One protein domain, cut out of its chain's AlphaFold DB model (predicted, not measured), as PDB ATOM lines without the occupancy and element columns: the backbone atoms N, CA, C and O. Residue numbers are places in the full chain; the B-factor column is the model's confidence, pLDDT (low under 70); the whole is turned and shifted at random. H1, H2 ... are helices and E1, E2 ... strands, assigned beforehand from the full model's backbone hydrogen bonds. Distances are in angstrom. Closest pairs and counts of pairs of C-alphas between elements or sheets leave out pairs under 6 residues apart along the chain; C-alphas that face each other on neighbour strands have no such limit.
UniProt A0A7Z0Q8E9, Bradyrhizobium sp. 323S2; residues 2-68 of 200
ATOM      1  N   LYS A   2     202.194 149.379 173.499       75.25
ATOM      2  CA  LYS A   2     201.327 148.360 174.143       75.25
ATOM      3  C   LYS A   2     200.394 147.639 173.161       75.25
ATOM      4  O   LYS A   2     200.275 146.427 173.218       75.25
ATOM      5  N   GLN A   3     199.796 148.378 172.231       84.38
ATOM      6  CA  GLN A   3     198.897 147.813 171.220       84.38
ATOM      7  C   GLN A   3     199.580 146.770 170.323       84.38
ATOM      8  O   GLN A   3     198.955 145.771 170.000       84.38
ATOM      9  N   VAL A   4     200.864 146.952 169.984       88.69
ATOM     10  CA  VAL A   4     201.618 145.999 169.153       88.69
ATOM     11  C   VAL A   4     201.789 144.670 169.881       88.69
ATOM     12  O   VAL A   4     201.484 143.630 169.317       88.69
ATOM     13  N   ALA A   5     202.200 144.707 171.151       86.69
ATOM     14  CA  ALA A   5     202.380 143.519 171.993       86.69
ATOM     15  C   ALA A   5     201.077 142.735 172.243       86.69
ATOM     16  O   ALA A   5     201.105 141.537 172.507       86.69
ATOM     17  N   LEU A   6     199.934 143.418 172.183       84.88
ATOM     18  CA  LEU A   6     198.613 142.837 172.425       84.88
ATOM     19  C   LEU A   6     197.950 142.291 171.159       84.88
ATOM     20  O   LEU A   6     196.991 141.527 171.254       84.88
ATOM     21  N   ALA A   7     198.423 142.713 169.989       87.56
ATOM     22  CA  ALA A   7     197.788 142.414 168.722       87.56
ATOM     23  C   ALA A   7     197.967 140.943 168.322       87.56
ATOM     24  O   ALA A   7     199.041 140.364 168.467       87.56
ATOM     25  N   ASP A   8     196.925 140.355 167.742       83.94
ATOM     26  CA  ASP A   8     197.042 139.085 167.015       83.94
ATOM     27  C   ASP A   8     197.409 139.307 165.533       83.94
ATOM     28  O   ASP A   8     197.905 138.400 164.860       83.94
ATOM     29  N   ARG A   9     197.206 140.531 165.025       88.88
ATOM     30  CA  ARG A   9     197.545 140.961 163.663       88.88
ATOM     31  C   ARG A   9     197.949 142.432 163.637       88.88
ATOM     32  O   ARG A   9     197.362 143.250 164.341       88.88
ATOM     33  N   LEU A  10     198.931 142.762 162.808       91.75
ATOM     34  CA  LEU A  10     199.457 144.103 162.600       91.75
ATOM     35  C   LEU A  10     199.286 144.475 161.129       91.75
ATOM     36  O   LEU A  10     199.796 143.783 160.253       91.75
ATOM     37  N   LEU A  11     198.576 145.570 160.871       92.44
ATOM     38  CA  LEU A  11     198.403 146.114 159.528       92.44
ATOM     39  C   LEU A  11     199.293 147.345 159.382       92.44
ATOM     40  O   LEU A  11     199.099 148.339 160.088       92.44
ATOM     41  N   ILE A  12     200.267 147.279 158.484       92.44
ATOM     42  CA  ILE A  12     201.116 148.416 158.140       92.44
ATOM     43  C   ILE A  12     200.433 149.142 156.989       92.44
ATOM     44  O   ILE A  12     200.404 148.660 155.863       92.44
ATOM     45  N   THR A  13     199.852 150.299 157.286       91.81
ATOM     46  CA  THR A  13     199.256 151.171 156.266       91.81
ATOM     47  C   THR A  13     200.262 152.212 155.797       91.81
ATOM     48  O   THR A  13     201.223 152.504 156.512       91.81
ATOM     49  N   LYS A  14     200.003 152.822 154.632       89.19
ATOM     50  CA  LYS A  14     200.825 153.907 154.066       89.19
ATOM     51  C   LYS A  14     202.265 153.490 153.755       89.19
ATOM     52  O   LYS A  14     203.152 154.340 153.709       89.19
ATOM     53  N   SER A  15     202.507 152.195 153.550       87.00
ATOM     54  CA  SER A  15     203.805 151.702 153.081       87.00
ATOM     55  C   SER A  15     204.154 152.251 151.694       87.00
ATOM     56  O   SER A  15     205.322 152.329 151.354       87.00
ATOM     57  N   ASP A  16     203.153 152.698 150.930       86.62
ATOM     58  CA  ASP A  16     203.298 153.396 149.652       86.62
ATOM     59  C   ASP A  16     203.937 154.794 149.761       86.62
ATOM     60  O   ASP A  16     204.426 155.317 148.762       86.62
ATOM     61  N   LEU A  17     203.968 155.401 150.954       88.88
ATOM     62  CA  LEU A  17     204.523 156.744 151.175       88.88
ATOM     63  C   LEU A  17     205.979 156.740 151.663       88.88
ATOM     64  O   LEU A  17     206.528 157.802 151.959       88.88
ATOM     65  N   VAL A  18     206.591 155.566 151.803       89.62
ATOM     66  CA  VAL A  18     207.940 155.392 152.349       89.62
ATOM     67  C   VAL A  18     208.737 154.424 151.483       89.62
ATOM     68  O   VAL A  18     208.194 153.462 150.953       89.62
ATOM     69  N   GLU A  19     210.036 154.680 151.330       83.81
ATOM     70  CA  GLU A  19     210.902 153.860 150.469       83.81
ATOM     71  C   GLU A  19     211.275 152.517 151.109       83.81
ATOM     72  O   GLU A  19     211.439 151.523 150.406       83.81
ATOM     73  N   ASP A  20     211.390 152.479 152.441       87.81
ATOM     74  CA  ASP A  20     211.782 151.285 153.184       87.81
ATOM     75  C   ASP A  20     211.025 151.180 154.518       87.81
ATOM     76  O   ASP A  20     210.983 152.115 155.321       87.81
ATOM     77  N   ILE A  21     210.439 150.006 154.757       91.81
ATOM     78  CA  ILE A  21     209.744 149.641 155.998       91.81
ATOM     79  C   ILE A  21     210.459 148.531 156.775       91.81
ATOM     80  O   ILE A  21     209.983 148.140 157.840       91.81
ATOM     81  N   ALA A  22     211.607 148.037 156.307       90.81
ATOM     82  CA  ALA A  22     212.316 146.912 156.907       90.81
ATOM     83  C   ALA A  22     212.662 147.164 158.382       90.81
ATOM     84  O   ALA A  22     212.480 146.285 159.227       90.81
ATOM     85  N   ALA A  23     213.088 148.383 158.730       90.12
ATOM     86  CA  ALA A  23     213.370 148.757 160.116       90.12
ATOM     87  C   ALA A  23     212.116 148.698 161.012       90.12
ATOM     88  O   ALA A  23     212.191 148.262 162.166       90.12
ATOM     89  N   LEU A  24     210.955 149.102 160.483       91.19
ATOM     90  CA  LEU A  24     209.674 149.004 161.182       91.19
ATOM     91  C   LEU A  24     209.250 147.542 161.333       91.19
ATOM     92  O   LEU A  24     208.906 147.131 162.438       91.19
ATOM     93  N   GLU A  25     209.306 146.750 160.264       92.00
ATOM     94  CA  GLU A  25     208.957 145.329 160.305       92.00
ATOM     95  C   GLU A  25     209.837 144.569 161.303       92.00
ATOM     96  O   GLU A  25     209.319 143.821 162.135       92.00
ATOM     97  N   LEU A  26     211.150 144.815 161.299       90.56
ATOM     98  CA  LEU A  26     212.085 144.225 162.256       90.56
ATOM     99  C   LEU A  26     211.728 144.605 163.699       90.56
ATOM    100  O   LEU A  26     211.724 143.757 164.594       90.56
ATOM    101  N   ARG A  27     211.384 145.875 163.932       90.81
ATOM    102  CA  ARG A  27     210.945 146.367 165.242       90.81
ATOM    103  C   ARG A  27     209.639 145.708 165.691       90.81
ATOM    104  O   ARG A  27     209.551 145.272 166.837       90.81
ATOM    105  N   LEU A  28     208.645 145.601 164.810       92.62
ATOM    106  CA  LEU A  28     207.364 144.954 165.103       92.62
ATOM    107  C   LEU A  28     207.543 143.463 165.406       92.62
ATOM    108  O   LEU A  28     206.986 142.986 166.392       92.62
ATOM    109  N   ARG A  29     208.369 142.754 164.625       91.69
ATOM    110  CA  ARG A  29     208.693 141.339 164.859       91.69
ATOM    111  C   ARG A  29     209.396 141.121 166.190       91.69
ATOM    112  O   ARG A  29     209.074 140.166 166.879       91.69
ATOM    113  N   ARG A  30     210.303 142.016 166.591       90.44
ATOM    114  CA  ARG A  30     210.950 141.947 167.911       90.44
ATOM    115  C   ARG A  30     209.949 142.154 169.054       90.44
ATOM    116  O   ARG A  30     210.026 141.469 170.069       90.44
ATOM    117  N   LEU A  31     209.000 143.076 168.890       91.38
ATOM    118  CA  LEU A  31     207.986 143.373 169.907       91.38
ATOM    119  C   LEU A  31     206.916 142.285 170.026       91.38
ATOM    120  O   LEU A  31     206.521 141.940 171.135       91.38
ATOM    121  N   ASN A  32     206.424 141.763 168.905       93.00
ATOM    122  CA  ASN A  32     205.408 140.719 168.873       93.00
ATOM    123  C   ASN A  32     205.674 139.758 167.705       93.00
ATOM    124  O   ASN A  32     205.080 139.911 166.635       93.00
ATOM    125  N   PRO A  33     206.543 138.753 167.909       92.44
ATOM    126  CA  PRO A  33     206.859 137.777 166.871       92.44
ATOM    127  C   PRO A  33     205.630 136.970 166.432       92.44
ATOM    128  O   PRO A  33     205.508 136.578 165.274       92.44
ATOM    129  N   GLY A  34     204.691 136.754 167.357       89.00
ATOM    130  CA  GLY A  34     203.498 135.948 167.127       89.00
ATOM    131  C   GLY A  34     202.462 136.603 166.212       89.00
ATOM    132  O   GLY A  34     201.665 135.882 165.612       89.00
ATOM    133  N   ALA A  35     202.463 137.933 166.074       90.69
ATOM    134  CA  ALA A  35     201.495 138.641 165.242       90.69
ATOM    135  C   ALA A  35     201.823 138.526 163.749       90.69
ATOM    136  O   ALA A  35     202.951 138.759 163.311       90.69
ATOM    137  N   ARG A  36     200.802 138.240 162.935       88.44
ATOM    138  CA  ARG A  36     200.924 138.353 161.474       88.44
ATOM    139  C   ARG A  36     201.029 139.824 161.083       88.44
ATOM    140  O   ARG A  36     200.235 140.630 161.561       88.44
ATOM    141  N   ILE A  37     201.992 140.147 160.227       90.25
ATOM    142  CA  ILE A  37     202.203 141.494 159.688       90.25
ATOM    143  C   ILE A  37     201.741 141.496 158.234       90.25
ATOM    144  O   ILE A  37     202.192 140.658 157.453       90.25
ATOM    145  N   GLU A  38     200.851 142.420 157.887       89.50
ATOM    146  CA  GLU A  38     200.322 142.597 156.533       89.50
ATOM    147  C   GLU A  38     200.491 144.051 156.093       89.50
ATOM    148  O   GLU A  38     200.180 144.978 156.842       89.50
ATOM    149  N   ASN A  39     200.989 144.238 154.872       88.12
ATOM    150  CA  ASN A  39     201.171 145.552 154.269       88.12
ATOM    151  C   ASN A  39     199.907 145.931 153.492       88.12
ATOM    152  O   ASN A  39     199.464 145.195 152.615       88.12
ATOM    153  N   VAL A  40     199.334 147.083 153.832       87.69
ATOM    154  CA  VAL A  40     198.086 147.615 153.284       87.69
ATOM    155  C   VAL A  40     198.400 148.911 152.551       87.69
ATOM    156  O   VAL A  40     198.718 149.935 153.160       87.69
ATOM    157  N   SER A  41     198.299 148.878 151.230       84.56
ATOM    158  CA  SER A  41     198.525 150.042 150.370       84.56
ATOM    159  C   SER A  41     197.188 150.623 149.924       84.56
ATOM    160  O   SER A  41     196.246 149.878 149.677       84.56
ATOM    161  N   HIS A  42     197.081 151.952 149.855       80.94
ATOM    162  CA  HIS A  42     195.861 152.652 149.409       80.94
ATOM    163  C   HIS A  42     194.572 152.308 150.191       80.94
ATOM    164  O   HIS A  42     193.468 152.589 149.735       80.94
ATOM    165  N   GLY A  43     194.698 151.728 151.391       77.38
ATOM    166  CA  GLY A  43     193.556 151.266 152.185       77.38
ATOM    167  C   GLY A  43     192.913 149.974 151.671       77.38
ATOM    168  O   GLY A  43     191.867 149.583 152.184       77.38
ATOM    169  N   GLU A  44     193.530 149.305 150.697       82.06
ATOM    170  CA  GLU A  44     193.035 148.051 150.143       82.06
ATOM    171  C   GLU A  44     193.549 146.860 150.956       82.06
ATOM    172  O   GLU A  44     194.747 146.580 151.017       82.06
ATOM    173  N   ILE A  45     192.618 146.149 151.587       84.38
ATOM    174  CA  ILE A  45     192.840 144.848 152.212       84.38
ATOM    175  C   ILE A  45     191.597 143.996 151.975       84.38
ATOM    176  O   ILE A  45     190.474 144.499 152.029       84.38
ATOM    177  N   ASP A  46     191.785 142.705 151.720       82.88
ATOM    178  CA  ASP A  46     190.670 141.763 151.713       82.88
ATOM    179  C   ASP A  46     190.061 141.706 153.130       82.88
ATOM    180  O   ASP A  46     190.774 141.360 154.076       82.88
ATOM    181  N   PRO A  47     188.764 142.024 153.327       82.31
ATOM    182  CA  PRO A  47     188.128 141.964 154.640       82.31
ATOM    183  C   PRO A  47     188.261 140.602 155.326       82.31
ATOM    184  O   PRO A  47     188.318 140.558 156.553       82.31
ATOM    185  N   ALA A  48     188.375 139.500 154.576       79.56
ATOM    186  CA  ALA A  48     188.625 138.176 155.146       79.56
ATOM    187  C   ALA A  48     189.954 138.126 155.927       79.56
ATOM    188  O   ALA A  48     190.076 137.417 156.928       79.56
ATOM    189  N   GLN A  49     190.931 138.953 155.543       77.19
ATOM    190  CA  GLN A  49     192.196 139.121 156.255       77.19
ATOM    191  C   GLN A  49     192.045 139.932 157.554       77.19
ATOM    192  O   GLN A  49     192.980 140.007 158.338       77.19
ATOM    193  N   LEU A  50     190.890 140.504 157.885       77.31
ATOM    194  CA  LEU A  50     190.700 141.138 159.197       77.31
ATOM    195  C   LEU A  50     190.275 140.136 160.281       77.31
ATOM    196  O   LEU A  50     190.407 140.422 161.472       77.31
ATOM    197  N   PHE A  51     189.817 138.945 159.889       77.25
ATOM    198  CA  PHE A  51     189.211 137.965 160.791       77.25
ATOM    199  C   PHE A  51     190.111 136.735 161.044       77.25
ATOM    200  O   PHE A  51     191.232 136.618 160.536       77.25
ATOM    201  N   GLY A  52     189.655 135.837 161.926       70.25
ATOM    202  CA  GLY A  52     190.314 134.549 162.201       70.25
ATOM    203  C   GLY A  52     191.663 134.631 162.928       70.25
ATOM    204  O   GLY A  52     192.492 133.742 162.790       70.25
ATOM    205  N   ALA A  53     191.929 135.713 163.665       70.50
ATOM    206  CA  ALA A  53     193.180 135.876 164.420       70.50
ATOM    207  C   ALA A  53     193.135 135.249 165.835       70.50
ATOM    208  O   ALA A  53     194.163 135.127 166.502       70.50
ATOM    209  N   GLY A  54     191.941 134.874 166.304       67.88
ATOM    210  CA  GLY A  54     191.722 134.236 167.603       67.88
ATOM    211  C   GLY A  54     191.957 132.724 167.586       67.88
ATOM    212  O   GLY A  54     192.138 132.123 166.535       67.88
ATOM    213  N   LEU A  55     191.919 132.110 168.775       65.75
ATOM    214  CA  LEU A  55     192.065 130.658 168.949       65.75
ATOM    215  C   LEU A  55     190.959 129.868 168.232       65.75
ATOM    216  O   LEU A  55     191.207 128.776 167.732       65.75
ATOM    217  N   ILE A  56     189.742 130.414 168.207       64.12
ATOM    218  CA  ILE A  56     188.590 129.830 167.522       64.12
ATOM    219  C   ILE A  56     188.375 130.617 166.236       64.12
ATOM    220  O   ILE A  56     188.140 131.828 166.284       64.12
ATOM    221  N   ASP A  57     188.416 129.925 165.103       62.12
ATOM    222  CA  ASP A  57     187.968 130.486 163.836       62.12
ATOM    223  C   ASP A  57     186.431 130.637 163.869       62.12
ATOM    224  O   ASP A  57     185.730 129.635 164.053       62.12
ATOM    225  N   PRO A  58     185.874 131.853 163.737       55.25
ATOM    226  CA  PRO A  58     184.433 132.066 163.840       55.25
ATOM    227  C   PRO A  58     183.630 131.467 162.674       55.25
ATOM    228  O   PRO A  58     182.457 131.149 162.872       55.25
ATOM    229  N   GLU A  59     184.229 131.274 161.497       59.25
ATOM    230  CA  GLU A  59     183.556 130.684 160.331       59.25
ATOM    231  C   GLU A  59     183.598 129.158 160.380       59.25
ATOM    232  O   GLU A  59     182.602 128.483 160.119       59.25
ATOM    233  N   LEU A  60     184.749 128.606 160.765       55.75
ATOM    234  CA  LEU A  60     184.973 127.163 160.751       55.75
ATOM    235  C   LEU A  60     184.674 126.492 162.098       55.75
ATOM    236  O   LEU A  60     184.600 125.265 162.153       55.75
ATOM    237  N   LYS A  61     184.535 127.264 163.188       59.38
ATOM    238  CA  LYS A  61     184.495 126.783 164.589       59.38
ATOM    239  C   LYS A  61     185.616 125.793 164.912       59.38
ATOM    240  O   LYS A  61     185.468 124.919 165.766       59.38
ATOM    241  N   ARG A  62     186.740 125.910 164.206       63.66
ATOM    242  CA  ARG A  62     187.916 125.057 164.367       63.66
ATOM    243  C   ARG A  62     188.968 125.804 165.162       63.66
ATOM    244  O   ARG A  62     189.126 127.014 165.015       63.66
ATOM    245  N   ILE A  63     189.666 125.057 166.007       74.75
ATOM    246  CA  ILE A  63     190.807 125.565 166.756       74.75
ATOM    247  C   ILE A  63     192.060 125.324 165.916       74.75
ATOM    248  O   ILE A  63     192.351 124.182 165.562       74.75
ATOM    249  N   ASP A  64     192.780 126.396 165.598       80.56
ATOM    250  CA  ASP A  64     194.051 126.360 164.867       80.56
ATOM    251  C   ASP A  64     195.168 126.868 165.785       80.56
ATOM    252  O   ASP A  64     195.470 128.062 165.850       80.56
ATOM    253  N   VAL A  65     195.739 125.944 166.564       83.81
ATOM    254  CA  VAL A  65     196.779 126.264 167.553       83.81
ATOM    255  C   VAL A  65     198.071 126.707 166.878       83.81
ATOM    256  O   VAL A  65     198.705 127.629 167.377       83.81
ATOM    257  N   GLU A  66     198.454 126.090 165.757       83.56
ATOM    258  CA  GLU A  66     199.703 126.408 165.059       83.56
ATOM    259  C   GLU A  66     199.701 127.874 164.613       83.56
ATOM    260  O   GLU A  66     200.607 128.640 164.956       83.56
ATOM    261  N   ARG A  67     198.630 128.302 163.932       82.62
ATOM    262  CA  ARG A  67     198.463 129.695 163.507       82.62
ATOM    263  C   ARG A  67     198.376 130.652 164.691       82.62
ATOM    264  O   ARG A  67     198.909 131.759 164.612       82.62
ATOM    265  N   TRP A  68     197.659 130.266 165.742       84.81
ATOM    266  CA  TRP A  68     197.366 131.137 166.877       84.81
ATOM    267  C   TRP A  68     198.555 131.323 167.832       84.81
ATOM    268  O   TRP A  68     198.759 132.435 168.338       84.81
TER     269      TRP A  68
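This is residues 2 to 68 of the 200 residues of a protein of Bradyrhizobium sp. 323S2 (UniProt A0A7Z0Q8E9). Look first for two short parallel strands, E1 and E2, side by side as a small ribbon in the middle, with the longest helix, H2, on one side of it and short H3 on the other. H1 sits at the last residues of H2, while residues 51 to 64 form a loose loop that leads away to H4, apart from the other named elements. The printed part has 67 residues, in the order H1 E1 H2 E2 H3 H4; its class is mixed, helices and strands, with under half of its residues in named elements. It is only just loose, close to compact, with a radius of gyration of the C-alphas of 13.3 A, and elongated, spanning 40 by 26 by 19 A.

Begin at E1, residues 9 to 13, and E2, residues 36 to 40: they are parallel at 22 degrees, with N 10 and O 36 within hydrogen-bond range at 2.8 A and N 38 and O 10 at 2.9 A. With H2, residues 22 to 31, they form a strand-helix-strand unit, two parallel strands joined through a helix, its crossover right-handed. The closest C-alphas of H2 and E2 are Glu 25 and Ile 37, 7.8 A apart. H1, residues 2 to 6, and H2 only just touch, with 3 pairs of C-alphas within 8 A, the closest being Ala 5 and Leu 31 at 6.0 A. E1 and H3, residues 47 to 50, are near each other, with 5 pairs of C-alphas within 10 A. H4, residues 65 to 68, is apart from H3. In H1 and H2 every O i to N i+4 pair is within hydrogen-bond range; H3 and H4 are too short for such a pair.

Find C-alpha 9 at (197.545, 140.961, 163.663), where E1 begins; it runs 12.7 A, as does E2. H2 runs 14.2 A from C-alpha 22 at (212.316, 146.912, 156.907). H4 ends at C-alpha 68, at (197.366, 131.137, 166.877).

The C-alphas of Glu 19 and Lys 61, the two farthest apart, are 40.4 A from each other. The printed part has no cut, and the link from H3 to H4 is long, with 14 residues. Look for low model confidence at residues 54 to 62, where pLDDT is under 70.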